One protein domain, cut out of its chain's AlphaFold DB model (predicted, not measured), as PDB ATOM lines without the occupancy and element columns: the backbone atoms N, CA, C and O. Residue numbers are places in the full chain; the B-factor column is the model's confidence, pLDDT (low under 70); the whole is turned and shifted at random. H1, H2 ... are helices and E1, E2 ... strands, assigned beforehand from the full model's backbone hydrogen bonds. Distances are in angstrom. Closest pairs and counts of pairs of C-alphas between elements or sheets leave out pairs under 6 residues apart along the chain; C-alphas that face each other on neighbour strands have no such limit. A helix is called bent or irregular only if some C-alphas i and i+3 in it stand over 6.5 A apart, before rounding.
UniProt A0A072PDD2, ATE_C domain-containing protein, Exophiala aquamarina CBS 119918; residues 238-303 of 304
ATOM      1  N   VAL A 238      -8.075  41.011 -39.494       91.31
ATOM      2  CA  VAL A 238      -9.434  41.079 -40.056       91.31
ATOM      3  C   VAL A 238     -10.405  40.394 -39.092       91.31
ATOM      4  O   VAL A 238     -10.083  39.344 -38.534       91.31
ATOM      5  N   LEU A 239     -11.587  40.980 -38.871       91.62
ATOM      6  CA  LEU A 239     -12.616  40.333 -38.050       91.62
ATOM      7  C   LEU A 239     -13.089  39.034 -38.706       91.62
ATOM      8  O   LEU A 239     -13.332  38.978 -39.911       91.62
ATOM      9  N   THR A 240     -13.294  38.007 -37.896       94.12
ATOM     10  CA  THR A 240     -13.896  36.750 -38.345       94.12
ATOM     11  C   THR A 240     -15.363  36.945 -38.731       94.12
ATOM     12  O   THR A 240     -16.039  37.859 -38.249       94.12
ATOM     13  N   LYS A 241     -15.899  36.029 -39.546       94.50
ATOM     14  CA  LYS A 241     -17.327  36.001 -39.900       94.50
ATOM     15  C   LYS A 241     -18.226  36.069 -38.659       94.50
ATOM     16  O   LYS A 241     -19.142  36.881 -38.603       94.50
ATOM     17  N   GLU A 242     -17.914  35.276 -37.635       94.06
ATOM     18  CA  GLU A 242     -18.672  35.233 -36.376       94.06
ATOM     19  C   GLU A 242     -18.597  36.537 -35.567       94.06
ATOM     20  O   GLU A 242     -19.480  36.823 -34.756       94.06
ATOM     21  N   GLU A 243     -17.520  37.311 -35.709       94.44
ATOM     22  CA  GLU A 243     -17.395  38.624 -35.076       94.44
ATOM     23  C   GLU A 243     -18.208  39.676 -35.824       94.44
ATOM     24  O   GLU A 243     -18.852  40.499 -35.178       94.44
ATOM     25  N   VAL A 244     -18.233  39.618 -37.158       95.56
ATOM     26  CA  VAL A 244     -19.024  40.533 -37.991       95.56
ATOM     27  C   VAL A 244     -20.521  40.260 -37.873       95.56
ATOM     28  O   VAL A 244     -21.292  41.208 -37.787       95.56
ATOM     29  N   GLU A 245     -20.948  38.998 -37.764       94.44
ATOM     30  CA  GLU A 245     -22.358  38.630 -37.534       94.44
ATOM     31  C   GLU A 245     -22.929  39.181 -36.214       94.44
ATOM     32  O   GLU A 245     -24.144  39.245 -36.040       94.44
ATOM     33  N   LYS A 246     -22.067  39.592 -35.274       95.94
ATOM     34  CA  LYS A 246     -22.469  40.238 -34.012       95.94
ATOM     35  C   LYS A 246     -22.581  41.759 -34.128       95.94
ATOM     36  O   LYS A 246     -22.974  42.403 -33.154       95.94
ATOM     37  N   LEU A 247     -22.178  42.339 -35.257       95.31
ATOM     38  CA  LEU A 247     -22.250  43.771 -35.512       95.31
ATOM     39  C   LEU A 247     -23.581  44.135 -36.165       95.31
ATOM     40  O   LEU A 247     -24.145  43.376 -36.947       95.31
ATOM     41  N   ASP A 248     -24.049  45.341 -35.863       95.00
ATOM     42  CA  ASP A 248     -25.263  45.903 -36.443       95.00
ATOM     43  C   ASP A 248     -24.962  46.497 -37.827       95.00
ATOM     44  O   ASP A 248     -24.653  47.682 -37.968       95.00
ATOM     45  N   LEU A 249     -24.963  45.632 -38.844       95.50
ATOM     46  CA  LEU A 249     -24.836  46.055 -40.240       95.50
ATOM     47  C   LEU A 249     -26.155  46.608 -40.795       95.50
ATOM     48  O   LEU A 249     -26.115  47.396 -41.736       95.50
ATOM     49  N   ASP A 250     -27.289  46.217 -40.216       95.50
ATOM     50  CA  ASP A 250     -28.642  46.536 -40.686       95.50
ATOM     51  C   ASP A 250     -28.855  48.053 -40.784       95.50
ATOM     52  O   ASP A 250     -29.299  48.565 -41.814       95.50
ATOM     53  N   HIS A 251     -28.398  48.785 -39.767       95.31
ATOM     54  CA  HIS A 251     -28.541  50.240 -39.682       95.31
ATOM     55  C   HIS A 251     -27.352  51.021 -40.262       95.31
ATOM     56  O   HIS A 251     -27.305  52.257 -40.181       95.31
ATOM     57  N   TRP A 252     -26.357  50.345 -40.849       95.75
ATOM     58  CA  TRP A 252     -25.310  51.059 -41.573       95.75
ATOM     59  C   TRP A 252     -25.905  51.669 -42.843       95.75
ATOM     60  O   TRP A 252     -26.780  51.090 -43.481       95.75
ATOM     61  N   ARG A 253     -25.486  52.884 -43.205       94.50
ATOM     62  CA  ARG A 253     -26.150  53.648 -44.271       94.50
ATOM     63  C   ARG A 253     -25.463  53.443 -45.608       94.50
ATOM     64  O   ARG A 253     -24.249  53.588 -45.692       94.50
ATOM     65  N   LEU A 254     -26.234  53.211 -46.662       93.38
ATOM     66  CA  LEU A 254     -25.784  53.210 -48.050       93.38
ATOM     67  C   LEU A 254     -26.158  54.534 -48.726       93.38
ATOM     68  O   LEU A 254     -27.292  55.008 -48.621       93.38
ATOM     69  N   VAL A 255     -25.213  55.122 -49.457       93.44
ATOM     70  CA  VAL A 255     -25.467  56.285 -50.311       93.44
ATOM     71  C   VAL A 255     -25.992  55.812 -51.662       93.44
ATOM     72  O   VAL A 255     -25.275  55.170 -52.429       93.44
ATOM     73  N   VAL A 256     -27.232  56.178 -51.992       86.06
ATOM     74  CA  VAL A 256     -27.824  55.950 -53.316       86.06
ATOM     75  C   VAL A 256     -28.220  57.295 -53.908       86.06
ATOM     76  O   VAL A 256     -29.181  57.929 -53.467       86.06
ATOM     77  N   ARG A 257     -27.480  57.736 -54.934       84.44
ATOM     78  CA  ARG A 257     -27.564  59.104 -55.482       84.44
ATOM     79  C   ARG A 257     -27.302  60.133 -54.371       84.44
ATOM     80  O   ARG A 257     -26.196  60.164 -53.852       84.44
ATOM     81  N   ASP A 258     -28.315  60.904 -53.978       85.88
ATOM     82  CA  ASP A 258     -28.232  61.946 -52.944       85.88
ATOM     83  C   ASP A 258     -29.043  61.582 -51.685       85.88
ATOM     84  O   ASP A 258     -29.490  62.453 -50.940       85.88
ATOM     85  N   THR A 259     -29.327  60.295 -51.468       89.50
ATOM     86  CA  THR A 259     -30.129  59.811 -50.334       89.50
ATOM     87  C   THR A 259     -29.365  58.759 -49.543       89.50
ATOM     88  O   THR A 259     -28.616  57.964 -50.109       89.50
ATOM     89  N   LEU A 260     -29.561  58.774 -48.224       92.62
ATOM     90  CA  LEU A 260     -29.092  57.739 -47.313       92.62
ATOM     91  C   LEU A 260     -30.246  56.784 -47.037       92.62
ATOM     92  O   LEU A 260     -31.313  57.229 -46.614       92.62
ATOM     93  N   ILE A 261     -30.013  55.502 -47.278       93.38
ATOM     94  CA  ILE A 261     -30.917  54.412 -46.905       93.38
ATOM     95  C   ILE A 261     -30.182  53.482 -45.948       93.38
ATOM     96  O   ILE A 261     -28.956  53.379 -46.028       93.38
ATOM     97  N   GLU A 262     -30.897  52.845 -45.031       95.25
ATOM     98  CA  GLU A 262     -30.301  51.824 -44.168       95.25
ATOM     99  C   GLU A 262     -30.167  50.522 -44.964       95.25
ATOM    100  O   GLU A 262     -30.892  50.295 -45.938       95.25
ATOM    101  N   LEU A 263     -29.160  49.710 -44.648       94.69
ATOM    102  CA  LEU A 263     -28.888  48.499 -45.417       94.69
ATOM    103  C   LEU A 263     -30.029  47.478 -45.293       94.69
ATOM    104  O   LEU A 263     -30.304  46.783 -46.271       94.69
ATOM    105  N   GLU A 264     -30.747  47.450 -44.165       96.00
ATOM    106  CA  GLU A 264     -31.941  46.612 -43.986       96.00
ATOM    107  C   GLU A 264     -33.091  46.931 -44.950       96.00
ATOM    108  O   GLU A 264     -33.844  46.034 -45.331       96.00
ATOM    109  N   ASP A 265     -33.179  48.171 -45.441       94.31
ATOM    110  CA  ASP A 265     -34.195  48.572 -46.419       94.31
ATOM    111  C   ASP A 265     -33.931  47.988 -47.822       94.31
ATOM    112  O   ASP A 265     -34.766  48.096 -48.732       94.31
ATOM    113  N   LEU A 266     -32.757  47.380 -48.048       92.31
ATOM    114  CA  LEU A 266     -32.422  46.773 -49.328       92.31
ATOM    115  C   LEU A 266     -33.220  45.492 -49.555       92.31
ATOM    116  O   LEU A 266     -33.229  44.545 -48.771       92.31
ATOM    117  N   ARG A 267     -33.838  45.414 -50.734       91.12
ATOM    118  CA  ARG A 267     -34.572  44.222 -51.154       91.12
ATOM    119  C   ARG A 267     -33.632  43.013 -51.241       91.12
ATOM    120  O   ARG A 267     -32.823  42.939 -52.164       91.12
ATOM    121  N   GLY A 268     -33.828  42.043 -50.348       87.44
ATOM    122  CA  GLY A 268     -33.025  40.817 -50.262       87.44
ATOM    123  C   GLY A 268     -31.968  40.835 -49.156       87.44
ATOM    124  O   GLY A 268     -31.294  39.827 -48.976       87.44
ATOM    125  N   TRP A 269     -31.849  41.930 -48.393       94.88
ATOM    126  CA  TRP A 269     -30.878  42.062 -47.304       94.88
ATOM    127  C   TRP A 269     -30.959  40.938 -46.265       94.88
ATOM    128  O   TRP A 269     -29.934  40.392 -45.851       94.88
ATOM    129  N   GLU A 270     -32.174  40.565 -45.865       91.50
ATOM    130  CA  GLU A 270     -32.406  39.507 -44.877       91.50
ATOM    131  C   GLU A 270     -31.941  38.128 -45.370       91.50
ATOM    132  O   GLU A 270     -31.445  37.325 -44.581       91.50
ATOM    133  N   ASP A 271     -32.037  37.881 -46.679       92.06
ATOM    134  CA  ASP A 271     -31.721  36.592 -47.299       92.06
ATOM    135  C   ASP A 271     -30.243  36.466 -47.712       92.06
ATOM    136  O   ASP A 271     -29.734  35.355 -47.891       92.06
ATOM    137  N   TRP A 272     -29.541  37.591 -47.895       95.25
ATOM    138  CA  TRP A 272     -28.125  37.589 -48.259       95.25
ATOM    139  C   TRP A 272     -27.251  37.114 -47.104       95.25
ATOM    140  O   TRP A 272     -27.529  37.358 -45.926       95.25
ATOM    141  N   LYS A 273     -26.154  36.445 -47.458       93.50
ATOM    142  CA  LYS A 273     -25.163  35.981 -46.492       93.50
ATOM    143  C   LYS A 273     -24.029  36.988 -46.375       93.50
ATOM    144  O   LYS A 273     -23.667  37.649 -47.343       93.50
ATOM    145  N   VAL A 274     -23.450  37.073 -45.183       93.50
ATOM    146  CA  VAL A 274     -22.292  37.940 -44.922       93.50
ATOM    147  C   VAL A 274     -21.024  37.461 -45.633       93.50
ATOM    148  O   VAL A 274     -20.117  38.248 -45.823       93.50
ATOM    149  N   ASP A 275     -20.961  36.195 -46.049       92.31
ATOM    150  CA  ASP A 275     -19.834  35.591 -46.768       92.31
ATOM    151  C   ASP A 275     -20.096  35.416 -48.271       92.31
ATOM    152  O   ASP A 275     -19.442  34.607 -48.920       92.31
ATOM    153  N   ASP A 276     -21.060  36.151 -48.828       91.81
ATOM    154  CA  ASP A 276     -21.308  36.195 -50.270       91.81
ATOM    155  C   ASP A 276     -20.757  37.505 -50.871       91.81
ATOM    156  O   ASP A 276     -21.476  38.516 -50.848       91.81
ATOM    157  N   PRO A 277     -19.529  37.513 -51.433       85.62
ATOM    158  CA  PRO A 277     -18.882  38.723 -51.955       85.62
ATOM    159  C   PRO A 277     -19.621  39.337 -53.154       85.62
ATOM    160  O   PRO A 277     -19.389  40.493 -53.501       85.62
ATOM    161  N   GLY A 278     -20.540  38.595 -53.788       85.25
ATOM    162  CA  GLY A 278     -21.388  39.097 -54.873       85.25
ATOM    163  C   GLY A 278     -22.608  39.891 -54.397       85.25
ATOM    164  O   GLY A 278     -23.307  40.493 -55.216       85.25
ATOM    165  N   SER A 279     -22.883  39.903 -53.091       92.38
ATOM    166  CA  SER A 279     -24.022  40.595 -52.486       92.38
ATOM    167  C   SER A 279     -23.597  41.887 -51.786       92.38
ATOM    168  O   SER A 279     -22.484  42.005 -51.277       92.38
ATOM    169  N   ILE A 280     -24.510  42.860 -51.678       92.00
ATOM    170  CA  ILE A 280     -24.232  44.102 -50.933       92.00
ATOM    171  C   ILE A 280     -23.943  43.800 -49.453       92.00
ATOM    172  O   ILE A 280     -23.114  44.475 -48.846       92.00
ATOM    173  N   LYS A 281     -24.582  42.768 -48.883       95.00
ATOM    174  CA  LYS A 281     -24.342  42.345 -47.496       95.00
ATOM    175  C   LYS A 281     -22.943  41.784 -47.300       95.00
ATOM    176  O   LYS A 281     -22.293  42.157 -46.330       95.00
ATOM    177  N   GLY A 282     -22.472  40.950 -48.225       94.44
ATOM    178  CA  GLY A 282     -21.100  40.454 -48.189       94.44
ATOM    179  C   GLY A 282     -20.091  41.578 -48.355       94.44
ATOM    180  O   GLY A 282     -19.222  41.730 -47.509       94.44
ATOM    181  N   ILE A 283     -20.277  42.466 -49.336       93.06
ATOM    182  CA  ILE A 283     -19.396  43.633 -49.519       93.06
ATOM    183  C   ILE A 283     -19.336  44.489 -48.243       93.06
ATOM    184  O   ILE A 283     -18.253  44.854 -47.787       93.06
ATOM    185  N   ALA A 284     -20.484  44.802 -47.636       94.50
ATOM    186  CA  ALA A 284     -20.530  45.565 -46.390       94.50
ATOM    187  C   ALA A 284     -19.817  44.832 -45.239       94.50
ATOM    188  O   ALA A 284     -19.049  45.450 -44.496       94.50
ATOM    189  N   ALA A 285     -20.035  43.521 -45.115       95.56
ATOM    190  CA  ALA A 285     -19.408  42.683 -44.102       95.56
ATOM    191  C   ALA A 285     -17.882  42.630 -44.260       95.56
ATOM    192  O   ALA A 285     -17.174  42.825 -43.275       95.56
ATOM    193  N   GLU A 286     -17.362  42.447 -45.476       94.19
ATOM    194  CA  GLU A 286     -15.922  42.405 -45.753       94.19
ATOM    195  C   GLU A 286     -15.241  43.755 -45.499       94.19
ATOM    196  O   GLU A 286     -14.158  43.816 -44.910       94.19
ATOM    197  N   VAL A 287     -15.896  44.865 -45.864       93.50
ATOM    198  CA  VAL A 287     -15.379  46.211 -45.580       93.50
ATOM    199  C   VAL A 287     -15.273  46.435 -44.071       93.50
ATOM    200  O   VAL A 287     -14.240  46.907 -43.592       93.50
ATOM    201  N   ILE A 288     -16.304  46.082 -43.301       94.69
ATOM    202  CA  ILE A 288     -16.275  46.208 -41.836       94.69
ATOM    203  C   ILE A 288     -15.276  45.238 -41.207       94.69
ATOM    204  O   ILE A 288     -14.595  45.616 -40.253       94.69
ATOM    205  N   ALA A 289     -15.128  44.036 -41.758       94.75
ATOM    206  CA  ALA A 289     -14.147  43.067 -41.295       94.75
ATOM    207  C   ALA A 289     -12.715  43.604 -41.408       94.75
ATOM    208  O   ALA A 289     -11.937  43.470 -40.464       94.75
ATOM    209  N   ALA A 290     -12.385  44.251 -42.530       93.00
ATOM    210  CA  ALA A 290     -11.052  44.789 -42.793       93.00
ATOM    211  C   ALA A 290     -10.774  46.136 -42.100       93.00
ATOM    212  O   ALA A 290      -9.628  46.443 -41.776       93.00
ATOM    213  N   THR A 291     -11.801  46.967 -41.892       91.12
ATOM    214  CA  THR A 291     -11.633  48.346 -41.381       91.12
ATOM    215  C   THR A 291     -12.010  48.520 -39.909       91.12
ATOM    216  O   THR A 291     -11.574  49.475 -39.259       91.12
ATOM    217  N   GLY A 292     -12.781  47.583 -39.359       92.38
ATOM    218  CA  GLY A 292     -13.192  47.529 -37.964       92.38
ATOM    219  C   GLY A 292     -14.540  48.207 -37.656       92.38
ATOM    220  O   GLY A 292     -15.031  49.067 -38.391       92.38
ATOM    221  N   PRO A 293     -15.136  47.897 -36.489       91.69
ATOM    222  CA  PRO A 293     -16.532  48.220 -36.170       91.69
ATOM    223  C   PRO A 293     -16.775  49.708 -35.894       91.69
ATOM    224  O   PRO A 293     -17.911  50.176 -35.906       91.69
ATOM    225  N   LYS A 294     -15.714  50.492 -35.649       89.94
ATOM    226  CA  LYS A 294     -15.834  51.940 -35.407       89.94
ATOM    227  C   LYS A 294     -16.427  52.677 -36.606       89.94
ATOM    228  O   LYS A 294     -17.018  53.739 -36.408       89.94
ATOM    229  N   LEU A 295     -16.273  52.123 -37.812       88.31
ATOM    230  CA  LEU A 295     -16.753  52.728 -39.045       88.31
ATOM    231  C   LEU A 295     -18.288  52.823 -39.081       88.31
ATOM    232  O   LEU A 295     -18.805  53.800 -39.615       88.31
ATOM    233  N   LEU A 296     -19.014  51.914 -38.422       89.19
ATOM    234  CA  LEU A 296     -20.485  51.878 -38.419       89.19
ATOM    235  C   LEU A 296     -21.141  53.154 -37.860       89.19
ATOM    236  O   LEU A 296     -22.215  53.545 -38.301       89.19
ATOM    237  N   ASN A 297     -20.491  53.845 -36.918       83.38
ATOM    238  CA  ASN A 297     -21.150  54.897 -36.133       83.38
ATOM    239  C   ASN A 297     -21.309  56.247 -36.853       83.38
ATOM    240  O   ASN A 297     -22.213  57.004 -36.521       83.38
ATOM    241  N   ASN A 298     -20.405  56.600 -37.774       84.00
ATOM    242  CA  ASN A 298     -20.351  57.938 -38.390       84.00
ATOM    243  C   ASN A 298     -19.903  57.886 -39.858       84.00
ATOM    244  O   ASN A 298     -19.174  58.762 -40.326       84.00
ATOM    245  N   SER A 299     -20.293  56.841 -40.582       93.06
ATOM    246  CA  SER A 299     -19.979  56.705 -42.003       93.06
ATOM    247  C   SER A 299     -21.183  56.214 -42.798       93.06
ATOM    248  O   SER A 299     -22.199  55.808 -42.233       93.06
ATOM    249  N   ALA A 300     -21.048  56.264 -44.118       90.75
ATOM    250  CA  ALA A 300     -21.956  55.627 -45.050       90.75
ATOM    251  C   ALA A 300     -21.136  54.888 -46.116       90.75
ATOM    252  O   ALA A 300     -20.068  55.358 -46.519       90.75
ATOM    253  N   LEU A 301     -21.640  53.743 -46.560       90.12
ATOM    254  CA  LEU A 301     -21.086  52.954 -47.647       90.12
ATOM    255  C   LEU A 301     -21.438  53.607 -48.992       90.12
ATOM    256  O   LEU A 301     -22.555  54.089 -49.191       90.12
ATOM    257  N   VAL A 302     -20.488  53.614 -49.925       88.69
ATOM    258  CA  VAL A 302     -20.687  54.072 -51.307       88.69
ATOM    259  C   VAL A 302     -20.248  52.944 -52.233       88.69
ATOM    260  O   VAL A 302     -19.105  52.503 -52.149       88.69
ATOM    261  N   LEU A 303     -21.151  52.478 -53.096       78.50
ATOM    262  CA  LEU A 303     -20.870  51.454 -54.104       78.50
ATOM    263  C   LEU A 303     -20.737  52.138 -55.473       78.50
ATOM    264  O   LEU A 303     -21.609  52.930 -55.839       78.50
TER     265      LEU A 303
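This is residues 238 to 303 of the 304 residues of the protein "ATE_C domain-containing protein" of Exophiala aquamarina CBS 119918 (UniProt A0A072PDD2). A small three-stranded sheet, E2, E1 and E3, makes one end of this domain, and the helix H2 lies nearest its middle, with its residues 280 to 287 grazing the sheet. The short helix H1 packs on residues 285 to 289 of H2 at the other end, H3 bridges from H2 back to E3, and a long loop, residues 263 to 279, connects the hairpin E1 and E2 to H2. The printed part has 66 residues, with three named helices and three named strands in the order H1, E1, E2, H2, H3, E3; the mixed sheet runs E2, E1, E3. The class is mixed, helices and strands, with under half of the residues, 32 of 66, in named elements. The whole is compact, with a radius of gyration of the C-alphas of 10.9 A, and spans 32 by 25 by 17 A.

In the sheet, E1, residues 253 to 256, is the inner strand. E2, residues 259 to 262, is its antiparallel neighbour at 142 degrees, and the two form a hairpin; N 254 and O 261 are 2.8 A apart, within hydrogen-bond range. E3, residues 300 to 302, is parallel to E1 at 38 degrees, with N 301 and O 253 within hydrogen-bond range at 2.8 A. H2, residues 280 to 291, is on the sheet but only grazes it, with its residues 280 to 287; its closest C-alphas to E3 are those of Ala 284 and Leu 301, 7.5 A apart. H1, residues 241 to 244, touches H2, which meets it with residues 285 to 289 alone; the closest C-alphas are those of Val 244 and Ala 289, 6.4 A apart. H3, residues 293 to 297, is close to H2 but not clearly touching, the closest C-alphas being those of Ile 288 and Leu 295 at 7.1 A. H1 and H3 are not on the sheet. In H2 every O i to N i+4 pair is within hydrogen-bond range; in H3 0 of 1 is, beside 1 of 2 O i to N i+3 pairs, and H1 is too short for an O i to N i+4 pair.

H2 is the longest helix, 16.4 A from C-alpha 280 at (-24.232, 44.102, -50.933) to C-alpha 291. E1 measures 9.5 A and E2 10.1 A. H1 begins at C-alpha 241, (-17.327, 36.001, -39.900), and E3 ends at C-alpha 302, (-20.687, 54.072, -51.307). H3 is neither bent nor irregular, but only just: C-alphas 294 and 297 are 6.1 A apart.

The two C-alphas farthest apart are those of Glu 242 and Asp 258, at 32.9 A. The printed part has no cut. The link from E2 to H2 is long, with 17 residues. The mean pLDDT of the printed part is 92.1, and no printed residue is under 70.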